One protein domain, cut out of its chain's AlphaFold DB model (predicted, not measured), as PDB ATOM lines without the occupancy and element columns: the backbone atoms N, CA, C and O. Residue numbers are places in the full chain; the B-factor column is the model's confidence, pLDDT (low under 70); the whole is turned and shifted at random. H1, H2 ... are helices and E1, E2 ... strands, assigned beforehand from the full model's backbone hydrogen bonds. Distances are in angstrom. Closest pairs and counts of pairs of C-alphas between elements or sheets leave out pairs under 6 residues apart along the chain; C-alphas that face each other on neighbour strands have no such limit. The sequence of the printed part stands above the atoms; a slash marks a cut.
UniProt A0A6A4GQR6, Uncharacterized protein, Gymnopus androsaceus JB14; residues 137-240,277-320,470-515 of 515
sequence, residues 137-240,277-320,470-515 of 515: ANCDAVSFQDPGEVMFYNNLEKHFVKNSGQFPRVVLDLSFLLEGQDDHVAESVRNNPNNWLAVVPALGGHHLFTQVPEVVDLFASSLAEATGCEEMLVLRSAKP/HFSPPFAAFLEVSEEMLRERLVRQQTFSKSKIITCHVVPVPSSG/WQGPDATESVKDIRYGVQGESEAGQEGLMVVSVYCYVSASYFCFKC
ATOM      1  N   ALA A 137     -30.844 -11.911  29.312       87.00
ATOM      2  CA  ALA A 137     -31.710 -12.195  28.194       87.00
ATOM      3  C   ALA A 137     -32.605 -13.380  28.575       87.00
ATOM      4  O   ALA A 137     -32.128 -14.457  28.946       87.00
ATOM      5  N   ASN A 138     -33.913 -13.169  28.480       79.69
ATOM      6  CA  ASN A 138     -34.855 -14.274  28.513       79.69
ATOM      7  C   ASN A 138     -34.729 -15.055  27.197       79.69
ATOM      8  O   ASN A 138     -34.341 -14.501  26.163       79.69
ATOM      9  N   CYS A 139     -35.040 -16.348  27.220       74.50
ATOM     10  CA  CYS A 139     -35.418 -17.008  25.977       74.50
ATOM     11  C   CYS A 139     -36.716 -16.345  25.506       74.50
ATOM     12  O   CYS A 139     -37.698 -16.329  26.257       74.50
ATOM     13  N   ASP A 140     -36.693 -15.725  24.326       67.12
ATOM     14  CA  ASP A 140     -37.873 -15.056  23.789       67.12
ATOM     15  C   ASP A 140     -39.004 -16.075  23.683       67.12
ATOM     16  O   ASP A 140     -38.821 -17.171  23.145       67.12
ATOM     17  N   ALA A 141     -40.177 -15.717  24.208       63.59
ATOM     18  CA  ALA A 141     -41.376 -16.461  23.872       63.59
ATOM     19  C   ALA A 141     -41.514 -16.396  22.349       63.59
ATOM     20  O   ALA A 141     -41.469 -15.306  21.778       63.59
ATOM     21  N   VAL A 142     -41.624 -17.563  21.721       64.94
ATOM     22  CA  VAL A 142     -41.773 -17.720  20.274       64.94
ATOM     23  C   VAL A 142     -42.709 -16.652  19.716       64.94
ATOM     24  O   VAL A 142     -43.893 -16.613  20.058       64.94
ATOM     25  N   SER A 143     -42.178 -15.778  18.861       66.38
ATOM     26  CA  SER A 143     -43.002 -14.816  18.142       66.38
ATOM     27  C   SER A 143     -43.624 -15.539  16.954       66.38
ATOM     28  O   SER A 143     -42.991 -15.720  15.922       66.38
ATOM     29  N   PHE A 144     -44.889 -15.941  17.075       71.50
ATOM     30  CA  PHE A 144     -45.650 -16.611  16.008       71.50
ATOM     31  C   PHE A 144     -45.992 -15.691  14.812       71.50
ATOM     32  O   PHE A 144     -46.994 -15.899  14.133       71.50
ATOM     33  N   GLN A 145     -45.203 -14.640  14.571       81.25
ATOM     34  CA  GLN A 145     -45.396 -13.716  13.454       81.25
ATOM     35  C   GLN A 145     -44.860 -14.281  12.132       81.25
ATOM     36  O   GLN A 145     -45.416 -13.961  11.085       81.25
ATOM     37  N   ASP A 146     -43.825 -15.127  12.171       82.06
ATOM     38  CA  ASP A 146     -43.312 -15.828  10.990       82.06
ATOM     39  C   ASP A 146     -44.025 -17.189  10.827       82.06
ATOM     40  O   ASP A 146     -43.875 -18.065  11.687       82.06
ATOM     41  N   PRO A 147     -44.782 -17.419   9.732       85.88
ATOM     42  CA  PRO A 147     -45.402 -18.714   9.450       85.88
ATOM     43  C   PRO A 147     -44.406 -19.884   9.428       85.88
ATOM     44  O   PRO A 147     -44.767 -21.002   9.803       85.88
ATOM     45  N   GLY A 148     -43.158 -19.641   9.015       84.88
ATOM     46  CA  GLY A 148     -42.094 -20.644   9.034       84.88
ATOM     47  C   GLY A 148     -41.725 -21.065  10.456       84.88
ATOM     48  O   GLY A 148     -41.565 -22.257  10.724       84.88
ATOM     49  N   GLU A 149     -41.671 -20.111  11.390       83.75
ATOM     50  CA  GLU A 149     -41.479 -20.409  12.812       83.75
ATOM     51  C   GLU A 149     -42.677 -21.180  13.372       83.75
ATOM     52  O   GLU A 149     -42.485 -22.205  14.019       83.75
ATOM     53  N   VAL A 150     -43.911 -20.774  13.059       86.19
ATOM     54  CA  VAL A 150     -45.123 -21.488  13.507       86.19
ATOM     55  C   VAL A 150     -45.072 -22.968  13.112       86.19
ATOM     56  O   VAL A 150     -45.303 -23.838  13.950       86.19
ATOM     57  N   MET A 151     -44.739 -23.270  11.855       86.88
ATOM     58  CA  MET A 151     -44.641 -24.653  11.374       86.88
ATOM     59  C   MET A 151     -43.513 -25.430  12.056       86.88
ATOM     60  O   MET A 151     -43.716 -26.580  12.445       86.88
ATOM     61  N   PHE A 152     -42.353 -24.797  12.243       88.12
ATOM     62  CA  PHE A 152     -41.232 -25.373  12.983       88.12
ATOM     63  C   PHE A 152     -41.637 -25.752  14.415       88.12
ATOM     64  O   PHE A 152     -41.430 -26.888  14.841       88.12
ATOM     65  N   TYR A 153     -42.290 -24.841  15.135       86.81
ATOM     66  CA  TYR A 153     -42.737 -25.092  16.504       86.81
ATOM     67  C   TYR A 153     -43.864 -26.121  16.581       86.81
ATOM     68  O   TYR A 153     -43.826 -26.981  17.454       86.81
ATOM     69  N   ASN A 154     -44.811 -26.111  15.641       89.50
ATOM     70  CA  ASN A 154     -45.859 -27.131  15.571       89.50
ATOM     71  C   ASN A 154     -45.284 -28.535  15.343       89.50
ATOM     72  O   ASN A 154     -45.840 -29.513  15.837       89.50
ATOM     73  N   ASN A 155     -44.189 -28.658  14.588       90.94
ATOM     74  CA  ASN A 155     -43.502 -29.936  14.431       90.94
ATOM     75  C   ASN A 155     -42.716 -30.312  15.690       90.94
ATOM     76  O   ASN A 155     -42.829 -31.451  16.133       90.94
ATOM     77  N   LEU A 156     -42.018 -29.367  16.329       90.69
ATOM     78  CA  LEU A 156     -41.378 -29.602  17.630       90.69
ATOM     79  C   LEU A 156     -42.368 -30.089  18.691       90.69
ATOM     80  O   LEU A 156     -42.061 -31.039  19.402       90.69
ATOM     81  N   GLU A 157     -43.562 -29.502  18.769       89.44
ATOM     82  CA  GLU A 157     -44.599 -29.877  19.741       89.44
ATOM     83  C   GLU A 157     -45.118 -31.317  19.567       89.44
ATOM     84  O   GLU A 157     -45.690 -31.877  20.501       89.44
ATOM     85  N   LYS A 158     -44.889 -31.959  18.410       91.06
ATOM     86  CA  LYS A 158     -45.211 -33.386  18.212       91.06
ATOM     87  C   LYS A 158     -44.227 -34.317  18.921       91.06
ATOM     88  O   LYS A 158     -44.601 -35.437  19.256       91.06
ATOM     89  N   HIS A 159     -42.990 -33.867  19.134       90.62
ATOM     90  CA  HIS A 159     -41.901 -34.676  19.696       90.62
ATOM     91  C   HIS A 159     -41.452 -34.198  21.085       90.62
ATOM     92  O   HIS A 159     -40.843 -34.960  21.836       90.62
ATOM     93  N   PHE A 160     -41.750 -32.947  21.439       90.88
ATOM     94  CA  PHE A 160     -41.342 -32.315  22.687       90.88
ATOM     95  C   PHE A 160     -42.522 -31.649  23.382       90.88
ATOM     96  O   PHE A 160     -43.376 -31.012  22.769       90.88
ATOM     97  N   VAL A 161     -42.517 -31.733  24.706       85.88
ATOM     98  CA  VAL A 161     -43.439 -31.002  25.556       85.88
ATOM     99  C   VAL A 161     -43.089 -29.518  25.523       85.88
ATOM    100  O   VAL A 161     -41.948 -29.108  25.758       85.88
ATOM    101  N   LYS A 162     -44.104 -28.696  25.254       76.38
ATOM    102  CA  LYS A 162     -43.978 -27.242  25.238       76.38
ATOM    103  C   LYS A 162     -43.662 -26.710  26.636       76.38
ATOM    104  O   LYS A 162     -44.501 -26.750  27.530       76.38
ATOM    105  N   ASN A 163     -42.480 -26.125  26.786       73.44
ATOM    106  CA  ASN A 163     -42.144 -25.282  27.929       73.44
ATOM    107  C   ASN A 163     -42.557 -23.838  27.596       73.44
ATOM    108  O   ASN A 163     -41.794 -23.110  26.965       73.44
ATOM    109  N   SER A 164     -43.771 -23.424  27.973       70.25
ATOM    110  CA  SER A 164     -44.291 -22.068  27.695       70.25
ATOM    111  C   SER A 164     -43.771 -20.981  28.641       70.25
ATOM    112  O   SER A 164     -44.053 -19.801  28.436       70.25
ATOM    113  N   GLY A 165     -43.013 -21.359  29.672       71.25
ATOM    114  CA  GLY A 165     -42.423 -20.414  30.614       71.25
ATOM    115  C   GLY A 165     -41.309 -19.568  29.991       71.25
ATOM    116  O   GLY A 165     -40.599 -20.004  29.090       71.25
ATOM    117  N   GLN A 166     -41.120 -18.357  30.517       77.44
ATOM    118  CA  GLN A 166     -39.919 -17.568  30.248       77.44
ATOM    119  C   GLN A 166     -38.829 -17.988  31.227       77.44
ATOM    120  O   GLN A 166     -38.991 -17.852  32.443       77.44
ATOM    121  N   PHE A 167     -37.718 -18.493  30.697       81.00
ATOM    122  CA  PHE A 167     -36.586 -18.936  31.502       81.00
ATOM    123  C   PHE A 167     -35.365 -18.056  31.222       81.00
ATOM    124  O   PHE A 167     -35.135 -17.671  30.069       81.00
ATOM    125  N   PRO A 168     -34.556 -17.750  32.252       84.50
ATOM    126  CA  PRO A 168     -33.240 -17.171  32.045       84.50
ATOM    127  C   PRO A 168     -32.391 -18.102  31.189       84.50
ATOM    128  O   PRO A 168     -32.380 -19.317  31.419       84.50
ATOM    129  N   ARG A 169     -31.632 -17.534  30.251       89.56
ATOM    130  CA  ARG A 169     -30.725 -18.329  29.428       89.56
ATOM    131  C   ARG A 169     -29.676 -19.036  30.286       89.56
ATOM    132  O   ARG A 169     -28.960 -18.432  31.091       89.56
ATOM    133  N   VAL A 170     -29.542 -20.336  30.058       92.31
ATOM    134  CA  VAL A 170     -28.443 -21.159  30.552       92.31
ATOM    135  C   VAL A 170     -27.205 -20.840  29.719       92.31
ATOM    136  O   VAL A 170     -27.166 -21.089  28.518       92.31
ATOM    137  N   VAL A 171     -26.191 -20.260  30.353       93.88
ATOM    138  CA  VAL A 171     -24.905 -19.948  29.715       93.88
ATOM    139  C   VAL A 171     -23.832 -20.747  30.434       93.88
ATOM    140  O   VAL A 171     -23.708 -20.665  31.662       93.88
ATOM    141  N   LEU A 172     -23.087 -21.536  29.668       93.88
ATOM    142  CA  LEU A 172     -22.087 -22.465  30.173       93.88
ATOM    143  C   LEU A 172     -20.733 -22.160  29.548       93.88
ATOM    144  O   LEU A 172     -20.633 -21.720  28.407       93.88
ATOM    145  N   ASP A 173     -19.700 -22.375  30.343       93.50
ATOM    146  CA  ASP A 173     -18.322 -22.147  29.945       93.50
ATOM    147  C   ASP A 173     -17.799 -23.303  29.071       93.50
ATOM    148  O   ASP A 173     -18.235 -24.446  29.229       93.50
ATOM    149  N   LEU A 174     -16.843 -23.038  28.174       93.44
ATOM    150  CA  LEU A 174     -16.318 -24.055  27.258       93.44
ATOM    151  C   LEU A 174     -15.594 -25.167  28.028       93.44
ATOM    152  O   LEU A 174     -15.832 -26.343  27.765       93.44
ATOM    153  N   SER A 175     -14.769 -24.815  29.017       93.19
ATOM    154  CA  SER A 175     -14.072 -25.793  29.860       93.19
ATOM    155  C   SER A 175     -15.045 -26.724  30.584       93.19
ATOM    156  O   SER A 175     -14.762 -27.910  30.722       93.19
ATOM    157  N   PHE A 176     -16.214 -26.210  30.981       92.88
ATOM    158  CA  PHE A 176     -17.271 -26.999  31.609       92.88
ATOM    159  C   PHE A 176     -17.902 -27.984  30.619       92.88
ATOM    160  O   PHE A 176     -18.077 -29.152  30.947       92.88
ATOM    161  N   LEU A 177     -18.214 -27.540  29.397       94.06
ATOM    162  CA  LEU A 177     -18.790 -28.405  28.358       94.06
ATOM    163  C   LEU A 177     -17.822 -29.518  27.925       94.06
ATOM    164  O   LEU A 177     -18.246 -30.641  27.645       94.06
ATOM    165  N   LEU A 178     -16.523 -29.210  27.897       94.00
ATOM    166  CA  LEU A 178     -15.457 -30.145  27.535       94.00
ATOM    167  C   LEU A 178     -14.985 -31.029  28.699       94.00
ATOM    168  O   LEU A 178     -14.190 -31.946  28.485       94.00
ATOM    169  N   GLU A 179     -15.434 -30.778  29.932       91.75
ATOM    170  CA  GLU A 179     -14.968 -31.540  31.087       91.75
ATOM    171  C   GLU A 179     -15.379 -33.014  30.961       91.75
ATOM    172  O   GLU A 179     -16.548 -33.336  30.753       91.75
ATOM    173  N   GLY A 180     -14.406 -33.920  31.099       89.56
ATOM    174  CA  GLY A 180     -14.616 -35.368  30.994       89.56
ATOM    175  C   GLY A 180     -14.842 -35.885  29.573       89.56
ATOM    176  O   GLY A 180     -15.188 -37.059  29.435       89.56
ATOM    177  N   GLN A 181     -14.656 -35.041  28.552       91.12
ATOM    178  CA  GLN A 181     -14.688 -35.471  27.158       91.12
ATOM    179  C   GLN A 181     -13.365 -36.110  26.719       91.12
ATOM    180  O   GLN A 181     -12.302 -35.761  27.233       91.12
ATOM    181  N   ASP A 182     -13.436 -37.003  25.735       90.88
ATOM    182  CA  ASP A 182     -12.280 -37.545  25.026       90.88
ATOM    183  C   ASP A 182     -11.559 -36.437  24.239       90.88
ATOM    184  O   ASP A 182     -12.195 -35.531  23.691       90.88
ATOM    185  N   ASP A 183     -10.229 -36.530  24.130       91.50
ATOM    186  CA  ASP A 183      -9.396 -35.488  23.508       91.50
ATOM    187  C   ASP A 183      -9.812 -35.186  22.061       91.50
ATOM    188  O   ASP A 183      -9.902 -34.022  21.682       91.50
ATOM    189  N   HIS A 184     -10.165 -36.216  21.283       94.12
ATOM    190  CA  HIS A 184     -10.663 -36.063  19.911       94.12
ATOM    191  C   HIS A 184     -11.965 -35.245  19.844       94.12
ATOM    192  O   HIS A 184     -12.125 -34.387  18.976       94.12
ATOM    193  N   VAL A 185     -12.898 -35.487  20.773       93.12
ATOM    194  CA  VAL A 185     -14.157 -34.727  20.852       93.12
ATOM    195  C   VAL A 185     -13.857 -33.278  21.211       93.12
ATOM    196  O   VAL A 185     -14.342 -32.357  20.555       93.12
ATOM    197  N   ALA A 186     -13.015 -33.074  22.224       93.44
ATOM    198  CA  ALA A 186     -12.635 -31.745  22.668       93.44
ATOM    199  C   ALA A 186     -11.904 -30.947  21.580       93.44
ATOM    200  O   ALA A 186     -12.160 -29.754  21.430       93.44
ATOM    201  N   GLU A 187     -11.023 -31.582  20.810       93.94
ATOM    202  CA  GLU A 187     -10.303 -30.958  19.700       93.94
ATOM    203  C   GLU A 187     -11.241 -30.580  18.547       93.94
ATOM    204  O   GLU A 187     -11.208 -29.437  18.090       93.94
ATOM    205  N   SER A 188     -12.146 -31.478  18.144       94.38
ATOM    206  CA  SER A 188     -13.144 -31.197  17.101       94.38
ATOM    207  C   SER A 188     -14.016 -29.981  17.445       94.38
ATOM    208  O   SER A 188     -14.189 -29.071  16.627       94.38
ATOM    209  N   VAL A 189     -14.501 -29.920  18.691       94.06
ATOM    210  CA  VAL A 189     -15.331 -28.811  19.183       94.06
ATOM    211  C   VAL A 189     -14.541 -27.503  19.263       94.06
ATOM    212  O   VAL A 189     -15.071 -26.450  18.917       94.06
ATOM    213  N   ARG A 190     -13.272 -27.541  19.689       92.31
ATOM    214  CA  ARG A 190     -12.416 -26.340  19.765       92.31
ATOM    215  C   ARG A 190     -12.068 -25.773  18.397       92.31
ATOM    216  O   ARG A 190     -12.000 -24.555  18.264       92.31
ATOM    217  N   ASN A 191     -11.831 -26.638  17.413       92.88
ATOM    218  CA  ASN A 191     -11.424 -26.215  16.076       92.88
ATOM    219  C   ASN A 191     -12.596 -25.616  15.289       92.88
ATOM    220  O   ASN A 191     -12.381 -24.717  14.482       92.88
ATOM    221  N   ASN A 192     -13.828 -26.068  15.547       92.81
ATOM    222  CA  ASN A 192     -15.015 -25.642  14.801       92.81
ATOM    223  C   ASN A 192     -16.219 -25.329  15.712       92.81
ATOM    224  O   ASN A 192     -17.293 -25.892  15.505       92.81
ATOM    225  N   PRO A 193     -16.107 -24.430  16.710       92.69
ATOM    226  CA  PRO A 193     -17.143 -24.251  17.733       92.69
ATOM    227  C   PRO A 193     -18.507 -23.844  17.158       92.69
ATOM    228  O   PRO A 193     -19.534 -24.190  17.725       92.69
ATOM    229  N   ASN A 194     -18.534 -23.161  16.010       91.81
ATOM    230  CA  ASN A 194     -19.774 -22.716  15.370       91.81
ATOM    231  C   ASN A 194     -20.576 -23.852  14.707       91.81
ATOM    232  O   ASN A 194     -21.760 -23.658  14.434       91.81
ATOM    233  N   ASN A 195     -19.965 -25.017  14.463       92.62
ATOM    234  CA  ASN A 195     -20.648 -26.179  13.879       92.62
ATOM    235  C   ASN A 195     -21.359 -27.023  14.944       92.62
ATOM    236  O   ASN A 195     -22.208 -27.850  14.613       92.62
ATOM    237  N   TRP A 196     -21.021 -26.806  16.217       95.00
ATOM    238  CA  TRP A 196     -21.467 -27.635  17.326       95.00
ATOM    239  C   TRP A 196     -22.447 -26.892  18.231       95.00
ATOM    240  O   TRP A 196     -22.238 -25.747  18.634       95.00
ATOM    241  N   LEU A 197     -23.492 -27.602  18.638       96.31
ATOM    242  CA  LEU A 197     -24.344 -27.241  19.763       96.31
ATOM    243  C   LEU A 197     -24.096 -28.224  20.902       96.31
ATOM    244  O   LEU A 197     -24.035 -29.430  20.681       96.31
ATOM    245  N   ALA A 198     -23.960 -27.733  22.129       96.25
ATOM    246  CA  ALA A 198     -23.814 -28.605  23.283       96.25
ATOM    247  C   ALA A 198     -25.196 -28.978  23.833       96.25
ATOM    248  O   ALA A 198     -26.016 -28.112  24.131       96.25
ATOM    249  N   VAL A 199     -25.439 -30.272  23.999       95.88
ATOM    250  CA  VAL A 199     -26.638 -30.832  24.625       95.88
ATOM    251  C   VAL A 199     -26.303 -31.188  26.055       95.88
ATOM    252  O   VAL A 199     -25.501 -32.084  26.307       95.88
ATOM    253  N   VAL A 200     -26.929 -30.492  26.993       94.62
ATOM    254  CA  VAL A 200     -26.702 -30.629  28.429       94.62
ATOM    255  C   VAL A 200     -27.973 -31.166  29.077       94.62
ATOM    256  O   VAL A 200     -28.926 -30.406  29.265       94.62
ATOM    257  N   PRO A 201     -28.025 -32.460  29.429       92.25
ATOM    258  CA  PRO A 201     -29.197 -33.020  30.083       92.25
ATOM    259  C   PRO A 201     -29.427 -32.389  31.464       92.25
ATOM    260  O   PRO A 201     -28.505 -32.265  32.278       92.25
ATOM    261  N   ALA A 202     -30.673 -32.018  31.753       88.69
ATOM    262  CA  ALA A 202     -31.099 -31.588  33.079       88.69
ATOM    263  C   ALA A 202     -30.922 -32.742  34.075       88.69
ATOM    264  O   ALA A 202     -31.132 -33.905  33.737       88.69
ATOM    265  N   LEU A 203     -30.460 -32.431  35.291       82.19
ATOM    266  CA  LEU A 203     -30.006 -33.420  36.286       82.19
ATOM    267  C   LEU A 203     -28.922 -34.390  35.764       82.19
ATOM    268  O   LEU A 203     -28.567 -35.348  36.447       82.19
ATOM    269  N   GLY A 204     -28.351 -34.113  34.589       78.31
ATOM    270  CA  GLY A 204     -27.390 -34.965  33.914       78.31
ATOM    271  C   GLY A 204     -25.985 -34.902  34.497       78.31
ATOM    272  O   GLY A 204     -25.643 -34.050  35.330       78.31
ATOM    273  N   GLY A 205     -25.171 -35.840  34.030       83.50
ATOM    274  CA  GLY A 205     -23.790 -36.080  34.425       83.50
ATOM    275  C   GLY A 205     -23.397 -37.512  34.066       83.50
ATOM    276  O   GLY A 205     -24.184 -38.253  33.471       83.50
ATOM    277  N   HIS A 206     -22.208 -37.929  34.488       82.69
ATOM    278  CA  HIS A 206     -21.629 -39.254  34.289       82.69
ATOM    279  C   HIS A 206     -22.629 -40.384  34.514       82.69
ATOM    280  O   HIS A 206     -22.717 -41.323  33.727       82.69
ATOM    281  N   HIS A 207     -23.405 -40.291  35.593       81.50
ATOM    282  CA  HIS A 207     -24.347 -41.330  35.963       81.50
ATOM    283  C   HIS A 207     -25.504 -41.456  34.972       81.50
ATOM    284  O   HIS A 207     -25.875 -42.578  34.643       81.50
ATOM    285  N   LEU A 208     -26.039 -40.344  34.456       82.81
ATOM    286  CA  LEU A 208     -27.058 -40.388  33.406       82.81
ATOM    287  C   LEU A 208     -26.484 -41.026  32.136       82.81
ATOM    288  O   LEU A 208     -27.064 -41.980  31.631       82.81
ATOM    289  N   PHE A 209     -25.309 -40.574  31.687       82.00
ATOM    290  CA  PHE A 209     -24.640 -41.125  30.502       82.00
ATOM    291  C   PHE A 209     -24.247 -42.600  30.653       82.00
ATOM    292  O   PHE A 209     -24.164 -43.323  29.669       82.00
ATOM    293  N   THR A 210     -24.016 -43.068  31.879       82.12
ATOM    294  CA  THR A 210     -23.702 -44.477  32.149       82.12
ATOM    295  C   THR A 210     -24.965 -45.335  32.218       82.12
ATOM    296  O   THR A 210     -24.958 -46.477  31.767       82.12
ATOM    297  N   GLN A 211     -26.046 -44.822  32.811       81.94
ATOM    298  CA  GLN A 211     -27.288 -45.581  32.972       81.94
ATOM    299  C   GLN A 211     -28.145 -45.607  31.712       81.94
ATOM    300  O   GLN A 211     -28.827 -46.600  31.468       81.94
ATOM    301  N   VAL A 212     -28.118 -44.518  30.950       84.38
ATOM    302  CA  VAL A 212     -28.882 -44.334  29.721       84.38
ATOM    303  C   VAL A 212     -27.945 -43.742  28.664       84.38
ATOM    304  O   VAL A 212     -28.037 -42.554  28.349       84.38
ATOM    305  N   PRO A 213     -27.001 -44.537  28.127       82.69
ATOM    306  CA  PRO A 213     -26.029 -44.042  27.151       82.69
ATOM    307  C   PRO A 213     -26.704 -43.452  25.908       82.69
ATOM    308  O   PRO A 213     -26.231 -42.459  25.361       82.69
ATOM    309  N   GLU A 214     -27.856 -44.002  25.531       87.38
ATOM    310  CA  GLU A 214     -28.654 -43.617  24.365       87.38
ATOM    311  C   GLU A 214     -29.475 -42.334  24.566       87.38
ATOM    312  O   GLU A 214     -30.097 -41.870  23.619       87.38
ATOM    313  N   VAL A 215     -29.490 -41.717  25.760       87.25
ATOM    314  CA  VAL A 215     -30.370 -40.562  26.045       87.25
ATOM    315  C   VAL A 215     -30.164 -39.404  25.065       87.25
ATOM    316  O   VAL A 215     -31.128 -38.760  24.657       87.25
ATOM    317  N   VAL A 216     -28.915 -39.158  24.663       87.69
ATOM    318  CA  VAL A 216     -28.595 -38.106  23.692       87.69
ATOM    319  C   VAL A 216     -28.943 -38.536  22.279       87.69
ATOM    320  O   VAL A 216     -29.437 -37.702  21.533       87.69
ATOM    321  N   ASP A 217     -28.746 -39.803  21.917       90.31
ATOM    322  CA  ASP A 217     -29.113 -40.294  20.585       90.31
ATOM    323  C   ASP A 217     -30.631 -40.212  20.402       90.31
ATOM    324  O   ASP A 217     -31.106 -39.671  19.414       90.31
ATOM    325  N   LEU A 218     -31.405 -40.636  21.406       90.00
ATOM    326  CA  LEU A 218     -32.864 -40.512  21.417       90.00
ATOM    327  C   LEU A 218     -33.312 -39.053  21.311       90.00
ATOM    328  O   LEU A 218     -34.271 -38.747  20.599       90.00
ATOM    329  N   PHE A 219     -32.637 -38.152  22.027       91.75
ATOM    330  CA  PHE A 219     -32.903 -36.719  21.954       91.75
ATOM    331  C   PHE A 219     -32.578 -36.152  20.563       91.75
ATOM    332  O   PHE A 219     -33.399 -35.434  19.997       91.75
ATOM    333  N   ALA A 220     -31.423 -36.512  20.003       92.44
ATOM    334  CA  ALA A 220     -30.961 -36.082  18.691       92.44
ATOM    335  C   ALA A 220     -31.871 -36.592  17.572       92.44
ATOM    336  O   ALA A 220     -32.289 -35.793  16.747       92.44
ATOM    337  N   SER A 221     -32.265 -37.869  17.590       91.88
ATOM    338  CA  SER A 221     -33.227 -38.423  16.632       91.88
ATOM    339  C   SER A 221     -34.579 -37.717  16.722       91.88
ATOM    340  O   SER A 221     -35.150 -37.354  15.702       91.88
ATOM    341  N   SER A 222     -35.059 -37.428  17.939       92.88
ATOM    342  CA  SER A 222     -36.319 -36.687  18.120       92.88
ATOM    343  C   SER A 222     -36.216 -35.252  17.583       92.88
ATOM    344  O   SER A 222     -37.181 -34.732  17.028       92.88
ATOM    345  N   LEU A 223     -35.054 -34.600  17.726       93.44
ATOM    346  CA  LEU A 223     -34.792 -33.294  17.114       93.44
ATOM    347  C   LEU A 223     -34.695 -33.393  15.587       93.44
ATOM    348  O   LEU A 223     -35.291 -32.569  14.901       93.44
ATOM    349  N   ALA A 224     -33.983 -34.381  15.051       93.31
ATOM    350  CA  ALA A 224     -33.839 -34.613  13.617       93.31
ATOM    351  C   ALA A 224     -35.212 -34.799  12.953       93.31
ATOM    352  O   ALA A 224     -35.547 -34.074  12.019       93.31
ATOM    353  N   GLU A 225     -36.056 -35.669  13.516       92.75
ATOM    354  CA  GLU A 225     -37.436 -35.891  13.068       92.75
ATOM    355  C   GLU A 225     -38.283 -34.614  13.141       92.75
ATOM    356  O   GLU A 225     -38.945 -34.246  12.170       92.75
ATOM    357  N   ALA A 226     -38.234 -33.900  14.270       92.38
ATOM    358  CA  ALA A 226     -39.042 -32.703  14.470       92.38
ATOM    359  C   ALA A 226     -38.639 -31.531  13.562       92.38
ATOM    360  O   ALA A 226     -39.458 -30.666  13.252       92.38
ATOM    361  N   THR A 227     -37.369 -31.480  13.163       92.56
ATOM    362  CA  THR A 227     -36.803 -30.383  12.369       92.56
ATOM    363  C   THR A 227     -36.676 -30.731  10.887       92.56
ATOM    364  O   THR A 227     -36.487 -29.828  10.078       92.56
ATOM    365  N   GLY A 228     -36.823 -32.010  10.521       91.94
ATOM    366  CA  GLY A 228     -36.579 -32.512   9.168       91.94
ATOM    367  C   GLY A 228     -35.096 -32.534   8.784       91.94
ATOM    368  O   GLY A 228     -34.775 -32.581   7.600       91.94
ATOM    369  N   CYS A 229     -34.190 -32.455   9.761       90.75
ATOM    370  CA  CYS A 229     -32.751 -32.453   9.526       90.75
ATOM    371  C   CYS A 229     -32.236 -33.896   9.457       90.75
ATOM    372  O   CYS A 229     -32.160 -34.572  10.480       90.75
ATOM    373  N   GLU A 230     -31.877 -34.368   8.262       84.50
ATOM    374  CA  GLU A 230     -31.398 -35.745   8.050       84.50
ATOM    375  C   GLU A 230     -29.991 -35.995   8.632       84.50
ATOM    376  O   GLU A 230     -29.650 -37.129   8.963       84.50
ATOM    377  N   GLU A 231     -29.186 -34.942   8.812       79.12
ATOM    378  CA  GLU A 231     -27.777 -35.020   9.224       79.12
ATOM    379  C   GLU A 231     -27.527 -34.376  10.602       79.12
ATOM    380  O   GLU A 231     -26.729 -33.450  10.738       79.12
ATOM    381  N   MET A 232     -28.194 -34.860  11.656       89.56
ATOM    382  CA  MET A 232     -27.796 -34.532  13.034       89.56
ATOM    383  C   MET A 232     -26.802 -35.567  13.563       89.56
ATOM    384  O   MET A 232     -27.184 -36.662  13.980       89.56
ATOM    385  N   LEU A 233     -25.515 -35.215  13.574       90.44
ATOM    386  CA  LEU A 233     -24.467 -36.087  14.104       90.44
ATOM    387  C   LEU A 233     -24.248 -35.830  15.595       90.44
ATOM    388  O   LEU A 233     -23.989 -34.705  16.022       90.44
ATOM    389  N   VAL A 234     -24.314 -36.897  16.392       90.06
ATOM    390  CA  VAL A 234     -24.001 -36.852  17.823       90.06
ATOM    391  C   VAL A 234     -22.533 -37.200  18.030       90.06
ATOM    392  O   VAL A 234     -22.111 -38.340  17.836       90.06
ATOM    393  N   LEU A 235     -21.759 -36.234  18.510       87.94
ATOM    394  CA  LEU A 235     -20.400 -36.444  18.979       87.94
ATOM    395  C   LEU A 235     -20.394 -36.568  20.509       87.94
ATOM    396  O   LEU A 235     -20.746 -35.641  21.245       87.94
ATOM    397  N   ARG A 236     -19.975 -37.736  20.998       83.19
ATOM    398  CA  ARG A 236     -19.861 -38.047  22.429       83.19
ATOM    399  C   ARG A 236     -18.604 -38.854  22.713       83.19
ATOM    400  O   ARG A 236     -18.085 -39.544  21.839       83.19
ATOM    401  N   SER A 237     -18.160 -38.799  23.960       80.56
ATOM    402  CA  SER A 237     -17.050 -39.630  24.425       80.56
ATOM    403  C   SER A 237     -17.448 -41.102  24.459       80.56
ATOM    404  O   SER A 237     -18.515 -41.446  24.972       80.56
ATOM    405  N   ALA A 238     -16.593 -41.974  23.926       65.75
ATOM    406  CA  ALA A 238     -16.891 -43.400  23.774       65.75
ATOM    407  C   ALA A 238     -16.962 -44.116  25.129       65.75
ATOM    408  O   ALA A 238     -17.713 -45.076  25.309       65.75
ATOM    409  N   LYS A 239     -16.175 -43.641  26.097       69.56
ATOM    410  CA  LYS A 239     -16.269 -44.033  27.502       69.56
ATOM    411  C   LYS A 239     -16.053 -42.778  28.327       69.56
ATOM    412  O   LYS A 239     -14.977 -42.196  28.216       69.56
ATOM    413  N   PRO A 240     -17.014 -42.360  29.166       62.56
ATOM    414  CA  PRO A 240     -16.754 -41.248  30.059       62.56
ATOM    415  C   PRO A 240     -15.537 -41.622  30.901       62.56
ATOM    416  O   PRO A 240     -15.549 -42.672  31.551       62.56
ATOM    417  N   HIS A 277     -23.062 -38.682  40.816       71.19
ATOM    418  CA  HIS A 277     -24.240 -38.534  39.952       71.19
ATOM    419  C   HIS A 277     -24.150 -37.337  39.002       71.19
ATOM    420  O   HIS A 277     -24.563 -37.425  37.848       71.19
ATOM    421  N   PHE A 278     -23.554 -36.246  39.479       78.25
ATOM    422  CA  PHE A 278     -23.404 -34.991  38.751       78.25
ATOM    423  C   PHE A 278     -21.937 -34.717  38.420       78.25
ATOM    424  O   PHE A 278     -21.513 -33.565  38.421       78.25
ATOM    425  N   SER A 279     -21.145 -35.767  38.216       84.00
ATOM    426  CA  SER A 279     -19.775 -35.643  37.717       84.00
ATOM    427  C   SER A 279     -19.768 -35.535  36.180       84.00
ATOM    428  O   SER A 279     -20.768 -35.878  35.553       84.00
ATOM    429  N   PRO A 280     -18.700 -35.020  35.554       86.88
ATOM    430  CA  PRO A 280     -18.571 -34.967  34.095       86.88
ATOM    431  C   PRO A 280     -18.503 -36.371  33.444       86.88
ATOM    432  O   PRO A 280     -18.101 -37.330  34.109       86.88
ATOM    433  N   PRO A 281     -18.830 -36.519  32.146       88.50
ATOM    434  CA  PRO A 281     -19.158 -35.450  31.204       88.50
ATOM    435  C   PRO A 281     -20.533 -34.834  31.461       88.50
ATOM    436  O   PRO A 281     -21.447 -35.491  31.959       88.50
ATOM    437  N   PHE A 282     -20.653 -33.546  31.143       89.25
ATOM    438  CA  PHE A 282     -21.887 -32.771  31.325       89.25
ATOM    439  C   PHE A 282     -22.680 -32.572  30.040       89.25
ATOM    440  O   PHE A 282     -23.870 -32.274  30.104       89.25
ATOM    441  N   ALA A 283     -22.015 -32.715  28.899       93.88
ATOM    442  CA  ALA A 283     -22.575 -32.420  27.598       93.88
ATOM    443  C   ALA A 283     -22.311 -33.558  26.610       93.88
ATOM    444  O   ALA A 283     -21.380 -34.344  26.774       93.88
ATOM    445  N   ALA A 284     -23.111 -33.600  25.561       94.00
ATOM    446  CA  ALA A 284     -22.728 -34.157  24.272       94.00
ATOM    447  C   ALA A 284     -22.784 -33.035  23.230       94.00
ATOM    448  O   ALA A 284     -23.283 -31.950  23.534       94.00
ATOM    449  N   PHE A 285     -22.286 -33.271  22.023       95.69
ATOM    450  CA  PHE A 285     -22.263 -32.256  20.973       95.69
ATOM    451  C   PHE A 285     -23.078 -32.722  19.774       95.69
ATOM    452  O   PHE A 285     -22.940 -33.857  19.332       95.69
ATOM    453  N   LEU A 286     -23.945 -31.846  19.279       95.75
ATOM    454  CA  LEU A 286     -24.704 -32.034  18.052       95.75
ATOM    455  C   LEU A 286     -24.066 -31.204  16.955       95.75
ATOM    456  O   LEU A 286     -23.929 -29.988  17.113       95.75
ATOM    457  N   GLU A 287     -23.704 -31.852  15.858       95.44
ATOM    458  CA  GLU A 287     -23.405 -31.154  14.620       95.44
ATOM    459  C   GLU A 287     -24.719 -30.798  13.939       95.44
ATOM    460  O   GLU A 287     -25.586 -31.651  13.745       95.44
ATOM    461  N   VAL A 288     -24.873 -29.523  13.601       93.38
ATOM    462  CA  VAL A 288     -26.028 -29.035  12.850       93.38
ATOM    463  C   VAL A 288     -25.480 -28.149  11.751       93.38
ATOM    464  O   VAL A 288     -24.969 -27.067  12.036       93.38
ATOM    465  N   SER A 289     -25.548 -28.610  10.505       91.44
ATOM    466  CA  SER A 289     -24.978 -27.911   9.347       91.44
ATOM    467  C   SER A 289     -25.714 -26.600   9.041       91.44
ATOM    468  O   SER A 289     -25.082 -25.576   8.767       91.44
ATOM    469  N   GLU A 290     -27.041 -26.596   9.177       93.00
ATOM    470  CA  GLU A 290     -27.893 -25.442   8.894       93.00
ATOM    471  C   GLU A 290     -27.821 -24.364   9.994       93.00
ATOM    472  O   GLU A 290     -28.229 -24.567  11.140       93.00
ATOM    473  N   GLU A 291     -27.342 -23.171   9.633       92.56
ATOM    474  CA  GLU A 291     -27.178 -22.040  10.559       92.56
ATOM    475  C   GLU A 291     -28.501 -21.543  11.146       92.56
ATOM    476  O   GLU A 291     -28.614 -21.372  12.360       92.56
ATOM    477  N   MET A 292     -29.526 -21.390  10.308       91.38
ATOM    478  CA  MET A 292     -30.847 -20.937  10.744       91.38
ATOM    479  C   MET A 292     -31.472 -21.907  11.755       91.38
ATOM    480  O   MET A 292     -32.088 -21.486  12.738       91.38
ATOM    481  N   LEU A 293     -31.274 -23.213  11.553       92.62
ATOM    482  CA  LEU A 293     -31.713 -24.231  12.498       92.62
ATOM    483  C   LEU A 293     -30.957 -24.120  13.826       92.62
ATOM    484  O   LEU A 293     -31.593 -24.135  14.882       92.62
ATOM    485  N   ARG A 294     -29.627 -23.935  13.801       93.06
ATOM    486  CA  ARG A 294     -28.839 -23.707  15.027       93.06
ATOM    487  C   ARG A 294     -29.366 -22.522  15.826       93.06
ATOM    488  O   ARG A 294     -29.576 -22.647  17.032       93.06
ATOM    489  N   GLU A 295     -29.608 -21.392  15.168       91.25
ATOM    490  CA  GLU A 295     -30.133 -20.191  15.820       91.25
ATOM    491  C   GLU A 295     -31.500 -20.435  16.467       91.25
ATOM    492  O   GLU A 295     -31.713 -20.043  17.618       91.25
ATOM    493  N   ARG A 296     -32.410 -21.132  15.770       91.00
ATOM    494  CA  ARG A 296     -33.734 -21.500  16.301       91.00
ATOM    495  C   ARG A 296     -33.629 -22.425  17.513       91.00
ATOM    496  O   ARG A 296     -34.278 -22.175  18.531       91.00
ATOM    497  N   LEU A 297     -32.778 -23.451  17.442       92.44
ATOM    498  CA  LEU A 297     -32.555 -24.382  18.552       92.44
ATOM    499  C   LEU A 297     -31.968 -23.669  19.779       92.44
ATOM    500  O   LEU A 297     -32.443 -23.872  20.896       92.44
ATOM    501  N   VAL A 298     -30.989 -22.782  19.577       91.81
ATOM    502  CA  VAL A 298     -30.375 -21.971  20.643       91.81
ATOM    503  C   VAL A 298     -31.353 -20.953  21.228       91.81
ATOM    504  O   VAL A 298     -31.288 -20.663  22.423       91.81
ATOM    505  N   ARG A 299     -32.257 -20.393  20.416       88.56
ATOM    506  CA  ARG A 299     -33.294 -19.465  20.887       88.56
ATOM    507  C   ARG A 299     -34.281 -20.160  21.823       88.56
ATOM    508  O   ARG A 299     -34.594 -19.602  22.870       88.56
ATOM    509  N   GLN A 300     -34.718 -21.373  21.476       87.75
ATOM    510  CA  GLN A 300     -35.586 -22.183  22.335       87.75
ATOM    511  C   GLN A 300     -34.839 -22.680  23.581       87.75
ATOM    512  O   GLN A 300     -35.389 -22.672  24.682       87.75
ATOM    513  N   GLN A 301     -33.577 -23.079  23.404       91.25
ATOM    514  CA  GLN A 301     -32.616 -23.560  24.396       91.25
ATOM    515  C   GLN A 301     -33.025 -24.799  25.200       91.25
ATOM    516  O   GLN A 301     -32.181 -25.650  25.425       91.25
ATOM    517  N   THR A 302     -34.253 -24.927  25.696       91.81
ATOM    518  CA  THR A 302     -34.647 -26.013  26.604       91.81
ATOM    519  C   THR A 302     -35.757 -26.852  25.997       91.81
ATOM    520  O   THR A 302     -36.832 -26.347  25.670       91.81
ATOM    521  N   PHE A 303     -35.495 -28.152  25.900       91.56
ATOM    522  CA  PHE A 303     -36.361 -29.132  25.263       91.56
ATOM    523  C   PHE A 303     -36.649 -30.262  26.243       91.56
ATOM    524  O   PHE A 303     -35.728 -30.922  26.726       91.56
ATOM    525  N   SER A 304     -37.927 -30.490  26.524       90.31
ATOM    526  CA  SER A 304     -38.387 -31.571  27.391       90.31
ATOM    527  C   SER A 304     -39.120 -32.589  26.534       90.31
ATOM    528  O   SER A 304     -40.168 -32.277  25.989       90.31
ATOM    529  N   LYS A 305     -38.575 -33.795  26.379       86.25
ATOM    530  CA  LYS A 305     -39.281 -34.896  25.703       86.25
ATOM    531  C   LYS A 305     -40.302 -35.537  26.645       86.25
ATOM    532  O   LYS A 305     -41.401 -35.894  26.244       86.25
ATOM    533  N   SER A 306     -39.951 -35.613  27.923       83.81
ATOM    534  CA  SER A 306     -40.811 -36.091  28.999       83.81
ATOM    535  C   SER A 306     -40.460 -35.368  30.301       83.81
ATOM    536  O   SER A 306     -39.485 -34.611  30.355       83.81
ATOM    537  N   LYS A 307     -41.201 -35.660  31.380       81.75
ATOM    538  CA  LYS A 307     -40.856 -35.214  32.747       81.75
ATOM    539  C   LYS A 307     -39.456 -35.616  33.174       81.75
ATOM    540  O   LYS A 307     -38.869 -35.019  34.052       81.75
ATOM    541  N   ILE A 308     -38.911 -36.617  32.515       78.56
ATOM    542  CA  ILE A 308     -37.680 -37.269  32.897       78.56
ATOM    543  C   ILE A 308     -36.535 -36.820  31.982       78.56
ATOM    544  O   ILE A 308     -35.420 -36.568  32.437       78.56
ATOM    545  N   ILE A 309     -36.803 -36.712  30.679       84.81
ATOM    546  CA  ILE A 309     -35.799 -36.384  29.669       84.81
ATOM    547  C   ILE A 309     -35.963 -34.919  29.291       84.81
ATOM    548  O   ILE A 309     -36.843 -34.545  28.517       84.81
ATOM    549  N   THR A 310     -35.087 -34.080  29.835       90.75
ATOM    550  CA  THR A 310     -34.969 -32.677  29.444       90.75
ATOM    551  C   THR A 310     -33.523 -32.343  29.147       90.75
ATOM    552  O   THR A 310     -32.637 -32.720  29.910       90.75
ATOM    553  N   CYS A 311     -33.283 -31.625  28.056       93.44
ATOM    554  CA  CYS A 311     -31.959 -31.174  27.662       93.44
ATOM    555  C   CYS A 311     -31.953 -29.673  27.375       93.44
ATOM    556  O   CYS A 311     -32.902 -29.123  26.810       93.44
ATOM    557  N   HIS A 312     -30.851 -29.023  27.737       94.19
ATOM    558  CA  HIS A 312     -30.521 -27.683  27.280       94.19
ATOM    559  C   HIS A 312     -29.614 -27.788  26.051       94.19
ATOM    560  O   HIS A 312     -28.552 -28.399  26.118       94.19
ATOM    561  N   VAL A 313     -30.020 -27.187  24.942       94.94
ATOM    562  CA  VAL A 313     -29.223 -26.982  23.738       94.94
ATOM    563  C   VAL A 313     -28.586 -25.602  23.845       94.94
ATOM    564  O   VAL A 313     -29.253 -24.577  23.707       94.94
ATOM    565  N   VAL A 314     -27.293 -25.571  24.150       94.94
ATOM    566  CA  VAL A 314     -26.527 -24.336  24.329       94.94
ATOM    567  C   VAL A 314     -25.500 -24.179  23.207       94.94
ATOM    568  O   VAL A 314     -24.912 -25.167  22.767       94.94
ATOM    569  N   PRO A 315     -25.251 -22.952  22.733       94.88
ATOM    570  CA  PRO A 315     -24.191 -22.715  21.767       94.88
ATOM    571  C   PRO A 315     -22.834 -22.963  22.427       94.88
ATOM    572  O   PRO A 315     -22.623 -22.584  23.585       94.88
ATOM    573  N   VAL A 316     -21.897 -23.556  21.689       93.62
ATOM    574  CA  VAL A 316     -20.505 -23.625  22.139       93.62
ATOM    575  C   VAL A 316     -19.935 -22.200  22.138       93.62
ATOM    576  O   VAL A 316     -20.053 -21.505  21.126       93.62
ATOM    577  N   PRO A 317     -19.352 -21.712  23.253       89.62
ATOM    578  CA  PRO A 317     -18.843 -20.347  23.315       89.62
ATOM    579  C   PRO A 317     -17.797 -20.077  22.230       89.62
ATOM    580  O   PRO A 317     -16.716 -20.663  22.239       89.62
ATOM    581  N   SER A 318     -18.108 -19.156  21.320       84.31
ATOM    582  CA  SER A 318     -17.187 -18.670  20.293       84.31
ATOM    583  C   SER A 318     -16.572 -17.322  20.699       84.31
ATOM    584  O   SER A 318     -16.685 -16.860  21.843       84.31
ATOM    585  N   SER A 319     -15.858 -16.668  19.787       69.94
ATOM    586  CA  SER A 319     -15.229 -15.369  20.044       69.94
ATOM    587  C   SER A 319     -16.238 -14.256  20.394       69.94
ATOM    588  O   SER A 319     -15.825 -13.299  21.049       69.94
ATOM    589  N   GLY A 320     -17.530 -14.402  20.047       63.41
ATOM    590  CA  GLY A 320     -18.471 -13.281  19.906       63.41
ATOM    591  C   GLY A 320     -19.498 -12.986  21.012       63.41
ATOM    592  O   GLY A 320     -19.583 -11.829  21.408       63.41
ATOM    593  N   TRP A 470     -43.343 -25.676  33.732       85.69
ATOM    594  CA  TRP A 470     -42.227 -26.602  33.658       85.69
ATOM    595  C   TRP A 470     -42.721 -28.039  33.572       85.69
ATOM    596  O   TRP A 470     -43.452 -28.513  34.440       85.69
ATOM    597  N   GLN A 471     -42.298 -28.727  32.515       83.31
ATOM    598  CA  GLN A 471     -42.658 -30.122  32.255       83.31
ATOM    599  C   GLN A 471     -41.443 -31.054  32.273       83.31
ATOM    600  O   GLN A 471     -41.553 -32.196  31.842       83.31
ATOM    601  N   GLY A 472     -40.289 -30.568  32.734       84.00
ATOM    602  CA  GLY A 472     -39.093 -31.379  32.942       84.00
ATOM    603  C   GLY A 472     -38.988 -31.927  34.371       84.00
ATOM    604  O   GLY A 472     -39.957 -31.851  35.130       84.00
ATOM    605  N   PRO A 473     -37.804 -32.437  34.757       79.44
ATOM    606  CA  PRO A 473     -37.630 -33.092  36.047       79.44
ATOM    607  C   PRO A 473     -37.901 -32.160  37.219       79.44
ATOM    608  O   PRO A 473     -37.435 -31.014  37.231       79.44
ATOM    609  N   ASP A 474     -38.612 -32.662  38.225       74.06
ATOM    610  CA  ASP A 474     -38.771 -31.947  39.491       74.06
ATOM    611  C   ASP A 474     -37.508 -32.107  40.360       74.06
ATOM    612  O   ASP A 474     -36.743 -33.070  40.259       74.06
ATOM    613  N   ALA A 475     -37.283 -31.173  41.282       65.06
ATOM    614  CA  ALA A 475     -36.235 -31.261  42.287       65.06
ATOM    615  C   ALA A 475     -36.383 -32.491  43.208       65.06
ATOM    616  O   ALA A 475     -35.430 -32.859  43.898       65.06
ATOM    617  N   THR A 476     -37.540 -33.144  43.239       66.12
ATOM    618  CA  THR A 476     -37.755 -34.362  44.027       66.12
ATOM    619  C   THR A 476     -37.545 -35.653  43.241       66.12
ATOM    620  O   THR A 476     -37.400 -36.702  43.863       66.12
ATOM    621  N   GLU A 477     -37.522 -35.606  41.908       61.31
ATOM    622  CA  GLU A 477     -37.401 -36.811  41.081       61.31
ATOM    623  C   GLU A 477     -35.965 -37.353  41.085       61.31
ATOM    624  O   GLU A 477     -34.978 -36.607  41.086       61.31
ATOM    625  N   SER A 478     -35.841 -38.681  41.148       57.59
ATOM    626  CA  SER A 478     -34.558 -39.366  41.297       57.59
ATOM    627  C   SER A 478     -34.093 -39.956  39.966       57.59
ATOM    628  O   SER A 478     -34.893 -40.362  39.130       57.59
ATOM    629  N   VAL A 479     -32.777 -40.102  39.769       56.34
ATOM    630  CA  VAL A 479     -32.231 -40.678  38.520       56.34
ATOM    631  C   VAL A 479     -32.726 -42.113  38.259       56.34
ATOM    632  O   VAL A 479     -32.734 -42.576  37.122       56.34
ATOM    633  N   LYS A 480     -33.187 -42.826  39.296       59.44
ATOM    634  CA  LYS A 480     -33.763 -44.170  39.145       59.44
ATOM    635  C   LYS A 480     -35.029 -44.165  38.296       59.44
ATOM    636  O   LYS A 480     -35.249 -45.125  37.565       59.44
ATOM    637  N   ASP A 481     -35.803 -43.089  38.364       58.91
ATOM    638  CA  ASP A 481     -37.046 -42.937  37.612       58.91
ATOM    639  C   ASP A 481     -36.752 -42.796  36.105       58.91
ATOM    640  O   ASP A 481     -37.537 -43.242  35.269       58.91
ATOM    641  N   ILE A 482     -35.548 -42.317  35.751       58.16
ATOM    642  CA  ILE A 482     -35.113 -42.118  34.362       58.16
ATOM    643  C   ILE A 482     -34.948 -43.416  33.583       58.16
ATOM    644  O   ILE A 482     -35.395 -43.518  32.441       58.16
ATOM    645  N   ARG A 483     -34.338 -44.431  34.198       57.53
ATOM    646  CA  ARG A 483     -34.050 -45.694  33.512       57.53
ATOM    647  C   ARG A 483     -35.324 -46.420  33.076       57.53
ATOM    648  O   ARG A 483     -35.369 -46.942  31.967       57.53
ATOM    649  N   TYR A 484     -36.344 -46.426  33.932       58.22
ATOM    650  CA  TYR A 484     -37.619 -47.078  33.630       58.22
ATOM    651  C   TYR A 484     -38.402 -46.344  32.538       58.22
ATOM    652  O   TYR A 484     -39.020 -46.996  31.702       58.22
ATOM    653  N   GLY A 485     -38.334 -45.007  32.501       58.38
ATOM    654  CA  GLY A 485     -38.978 -44.217  31.449       58.38
ATOM    655  C   GLY A 485     -38.413 -44.506  30.056       58.38
ATOM    656  O   GLY A 485     -39.171 -44.736  29.121       58.38
ATOM    657  N   VAL A 486     -37.083 -44.568  29.928       59.25
ATOM    658  CA  VAL A 486     -36.426 -44.782  28.625       59.25
ATOM    659  C   VAL A 486     -36.686 -46.189  28.082       59.25
ATOM    660  O   VAL A 486     -36.978 -46.344  26.900       59.25
ATOM    661  N   GLN A 487     -36.630 -47.211  28.944       59.69
ATOM    662  CA  GLN A 487     -36.929 -48.588  28.538       59.69
ATOM    663  C   GLN A 487     -38.383 -48.726  28.065       59.69
ATOM    664  O   GLN A 487     -38.621 -49.288  26.997       59.69
ATOM    665  N   GLY A 488     -39.333 -48.123  28.788       60.56
ATOM    666  CA  GLY A 488     -40.743 -48.129  28.396       60.56
ATOM    667  C   GLY A 488     -41.010 -47.451  27.047       60.56
ATOM    668  O   GLY A 488     -41.812 -47.958  26.269       60.56
ATOM    669  N   GLU A 489     -40.325 -46.346  26.729       59.47
ATOM    670  CA  GLU A 489     -40.454 -45.691  25.416       59.47
ATOM    671  C   GLU A 489     -39.869 -46.537  24.275       59.47
ATOM    672  O   GLU A 489     -40.471 -46.608  23.202       59.47
ATOM    673  N   SER A 490     -38.731 -47.208  24.498       58.12
ATOM    674  CA  SER A 490     -38.113 -48.067  23.477       58.12
ATOM    675  C   SER A 490     -38.977 -49.283  23.117       58.12
ATOM    676  O   SER A 490     -39.044 -49.666  21.951       58.12
ATOM    677  N   GLU A 491     -39.687 -49.845  24.098       56.97
ATOM    678  CA  GLU A 491     -40.576 -50.996  23.906       56.97
ATOM    679  C   GLU A 491     -41.937 -50.567  23.324       56.97
ATOM    680  O   GLU A 491     -42.448 -51.206  22.405       56.97
ATOM    681  N   ALA A 492     -42.497 -49.433  23.769       55.38
ATOM    682  CA  ALA A 492     -43.770 -48.907  23.261       55.38
ATOM    683  C   ALA A 492     -43.708 -48.434  21.795       55.38
ATOM    684  O   ALA A 492     -44.736 -48.359  21.125       55.38
ATOM    685  N   GLY A 493     -42.516 -48.127  21.273       50.47
ATOM    686  CA  GLY A 493     -42.313 -47.822  19.854       50.47
ATOM    687  C   GLY A 493     -42.430 -49.037  18.923       50.47
ATOM    688  O   GLY A 493     -42.614 -48.852  17.721       50.47
ATOM    689  N   GLN A 494     -42.344 -50.269  19.445       47.97
ATOM    690  CA  GLN A 494     -42.443 -51.497  18.642       47.97
ATOM    691  C   GLN A 494     -43.840 -52.132  18.635       47.97
ATOM    692  O   GLN A 494     -44.162 -52.857  17.695       47.97
ATOM    693  N   GLU A 495     -44.702 -51.821  19.605       40.41
ATOM    694  CA  GLU A 495     -46.075 -52.330  19.659       40.41
ATOM    695  C   GLU A 495     -47.062 -51.170  19.836       40.41
ATOM    696  O   GLU A 495     -47.089 -50.490  20.860       40.41
ATOM    697  N   GLY A 496     -47.867 -50.914  18.802       39.31
ATOM    698  CA  GLY A 496     -48.813 -49.802  18.772       39.31
ATOM    699  C   GLY A 496     -49.725 -49.750  20.003       39.31
ATOM    700  O   GLY A 496     -50.478 -50.682  20.265       39.31
ATOM    701  N   LEU A 497     -49.687 -48.604  20.690       47.59
ATOM    702  CA  LEU A 497     -50.598 -48.170  21.755       47.59
ATOM    703  C   LEU A 497     -50.816 -49.172  22.907       47.59
ATOM    704  O   LEU A 497     -51.800 -49.909  22.934       47.59
ATOM    705  N   MET A 498     -50.044 -49.018  23.987       28.75
ATOM    706  CA  MET A 498     -50.604 -49.160  25.336       28.75
ATOM    707  C   MET A 498     -50.073 -48.108  26.309       28.75
ATOM    708  O   MET A 498     -48.898 -47.762  26.348       28.75
ATOM    709  N   VAL A 499     -51.016 -47.598  27.096       37.66
ATOM    710  CA  VAL A 499     -50.888 -46.589  28.146       37.66
ATOM    711  C   VAL A 499     -49.786 -46.972  29.139       37.66
ATOM    712  O   VAL A 499     -49.966 -47.877  29.956       37.66
ATOM    713  N   VAL A 500     -48.669 -46.241  29.124       34.28
ATOM    714  CA  VAL A 500     -47.646 -46.333  30.173       34.28
ATOM    715  C   VAL A 500     -48.215 -45.708  31.447       34.28
ATOM    716  O   VAL A 500     -48.197 -44.494  31.648       34.28
ATOM    717  N   SER A 501     -48.750 -46.556  32.324       32.84
ATOM    718  CA  SER A 501     -48.976 -46.192  33.719       32.84
ATOM    719  C   SER A 501     -47.612 -46.083  34.396       32.84
ATOM    720  O   SER A 501     -46.985 -47.088  34.722       32.84
ATOM    721  N   VAL A 502     -47.133 -44.852  34.577       35.28
ATOM    722  CA  VAL A 502     -45.940 -44.560  35.375       35.28
ATOM    723  C   VAL A 502     -46.214 -45.019  36.808       35.28
ATOM    724  O   VAL A 502     -46.978 -44.389  37.542       35.28
ATOM    725  N   TYR A 503     -45.601 -46.127  37.220       30.72
ATOM    726  CA  TYR A 503     -45.523 -46.496  38.628       30.72
ATOM    727  C   TYR A 503     -44.586 -45.506  39.324       30.72
ATOM    728  O   TYR A 503     -43.379 -45.718  39.402       30.72
ATOM    729  N   CYS A 504     -45.143 -44.409  39.842       29.81
ATOM    730  CA  CYS A 504     -44.452 -43.593  40.830       29.81
ATOM    731  C   CYS A 504     -44.196 -44.462  42.066       29.81
ATOM    732  O   CYS A 504     -45.100 -44.708  42.869       29.81
ATOM    733  N   TYR A 505     -42.955 -44.907  42.249       29.94
ATOM    734  CA  TYR A 505     -42.489 -45.313  43.566       29.94
ATOM    735  C   TYR A 505     -42.448 -44.061  44.442       29.94
ATOM    736  O   TYR A 505     -41.469 -43.321  44.465       29.94
ATOM    737  N   VAL A 506     -43.528 -43.814  45.183       27.19
ATOM    738  CA  VAL A 506     -43.501 -42.870  46.299       27.19
ATOM    739  C   VAL A 506     -42.588 -43.480  47.358       27.19
ATOM    740  O   VAL A 506     -43.012 -44.316  48.159       27.19
ATOM    741  N   SER A 507     -41.311 -43.096  47.374       30.19
ATOM    742  CA  SER A 507     -40.510 -43.273  48.580       30.19
ATOM    743  C   SER A 507     -41.111 -42.354  49.638       30.19
ATOM    744  O   SER A 507     -40.961 -41.133  49.571       30.19
ATOM    745  N   ALA A 508     -41.850 -42.938  50.578       27.97
ATOM    746  CA  ALA A 508     -42.395 -42.245  51.732       27.97
ATOM    747  C   ALA A 508     -41.248 -41.763  52.636       27.97
ATOM    748  O   ALA A 508     -40.870 -42.426  53.599       27.97
ATOM    749  N   SER A 509     -40.694 -40.598  52.315       31.14
ATOM    750  CA  SER A 509     -39.885 -39.813  53.238       31.14
ATOM    751  C   SER A 509     -40.840 -38.913  54.016       31.14
ATOM    752  O   SER A 509     -41.500 -38.039  53.458       31.14
ATOM    753  N   TYR A 510     -40.974 -39.197  55.309       29.03
ATOM    754  CA  TYR A 510     -41.810 -38.463  56.254       29.03
ATOM    755  C   TYR A 510     -41.452 -36.966  56.271       29.03
ATOM    756  O   TYR A 510     -40.461 -36.580  56.881       29.03
ATOM    757  N   PHE A 511     -42.304 -36.112  55.699       31.45
ATOM    758  CA  PHE A 511     -42.348 -34.688  56.038       31.45
ATOM    759  C   PHE A 511     -43.509 -34.446  57.001       31.45
ATOM    760  O   PHE A 511     -44.681 -34.423  56.630       31.45
ATOM    761  N   CYS A 512     -43.166 -34.305  58.277       25.06
ATOM    762  CA  CYS A 512     -44.105 -33.970  59.333       25.06
ATOM    763  C   CYS A 512     -44.288 -32.443  59.355       25.06
ATOM    764  O   CYS A 512     -43.506 -31.729  59.980       25.06
ATOM    765  N   PHE A 513     -45.310 -31.930  58.666       27.41
ATOM    766  CA  PHE A 513     -45.807 -30.575  58.910       27.41
ATOM    767  C   PHE A 513     -46.538 -30.560  60.260       27.41
ATOM    768  O   PHE A 513     -47.569 -31.209  60.425       27.41
ATOM    769  N   LYS A 514     -46.019 -29.807  61.234       26.17
ATOM    770  CA  LYS A 514     -46.831 -29.288  62.341       26.17
ATOM    771  C   LYS A 514     -47.107 -27.813  62.069       26.17
ATOM    772  O   LYS A 514     -46.169 -27.018  62.059       26.17
ATOM    773  N   CYS A 515     -48.380 -27.512  61.813       32.66
ATOM    774  CA  CYS A 515     -48.955 -26.169  61.860       32.66
ATOM    775  C   CYS A 515     -48.924 -25.590  63.277       32.66
ATOM    776  O   CYS A 515     -48.990 -26.392  64.242       32.66
TER     777      CYS A 515
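This is residues 137 to 240, 277 to 320 and 470 to 515 of the 515 residues of an uncharacterized protein of Gymnopus androsaceus JB14 (UniProt A0A6A4GQR6). A small, strongly twisted sheet of five strands makes the core, with H6 over one face, H3 over the opposite face and H5 beside the strands; H1 packs on residues 222 to 227 of H5. H7 lies at the rim near H4, and beyond it residues 493 to 499 and 506 to 515 stick out. The printed part has 194 residues with seven named helices and five named strands, in the order H1 H2 H3 E1 H4 H5 E2 E3 H6 E4 E5 H7; across the sheet the order is E2 E3 E1 E5 E4, all antiparallel. The class is mixed, helices and strands, with under half of the residues in named elements. The whole is compact, with a radius of gyration of the C-alphas of 17.6 A and spans of 53 by 45 by 42 A.

Find C-alpha 147 at (-45.402, -18.714, 9.450); from there H1, residues 147 to 159, runs 19.3 A. Next come H2, residues 174 to 177, H3, residues 183 to 191, and E1, residues 196 to 201, 15.9 A long. Then read H4, residues 206 to 211, H5, residues 215 to 227, 18.2 A long, and E2, residues 233 to 235. Past the first cut find E3, residues 284 to 287, H6, residues 291 to 300, E4, residues 302 to 304, and E5, residues 310 to 315, 16.6 A long. H7, residues 479 to 492, runs 20.8 A to C-alpha 492 at (-43.770, -48.907, 23.261).

Look across the sheet for N and O within hydrogen-bond range: N 235 and O 285 for E2 and E3, 2.8 A; N 199 and O 284 for E3 and E1, 2.8 A; N 200 and O 312 for E1 and E5, 2.8 A; N 303 and O 311 for the hairpin E4 and E5, 2.9 A. E1, H4 H5 and E2 form a split strand-helix-strand unit, two strands running the same way with E3 between them; its crossover is right-handed. There are three layers, helices on both faces of the sheet: H5 and H6 on one, H3 on the other. H6 is over E1 and E5 at a height over the sheet of 9.1 A; its closest C-alphas to E5 are Val 298 and Val 314, 5.8 A. H5 touches H1, closest at the C-alphas of Ala 226 and Leu 156, 5.0 A, opposite ways at 36 degrees, only just a steep tilt. H2 only grazes the sheet. H4 and H7 are not on it, and are close but not clearly touching, the C-alphas of Gln 211 and Arg 483 being 6.8 A apart. In H3, H4, H5 and H6 every O i to N i+4 pair is within hydrogen-bond range, against 7 of 9 in H1 and 8 of 10 in H7; H2 is too short for such a pair.

Without the stretches that stand free, the body spans 45 by 42 by 31 A. Residues 241 to 276 and 321 to 469 are not printed, with C-alpha gaps of 12.7 A and 30.5 A. The link H1 to H2 is long. Confidence is under 70 at 50 residues, among them 475 to 515.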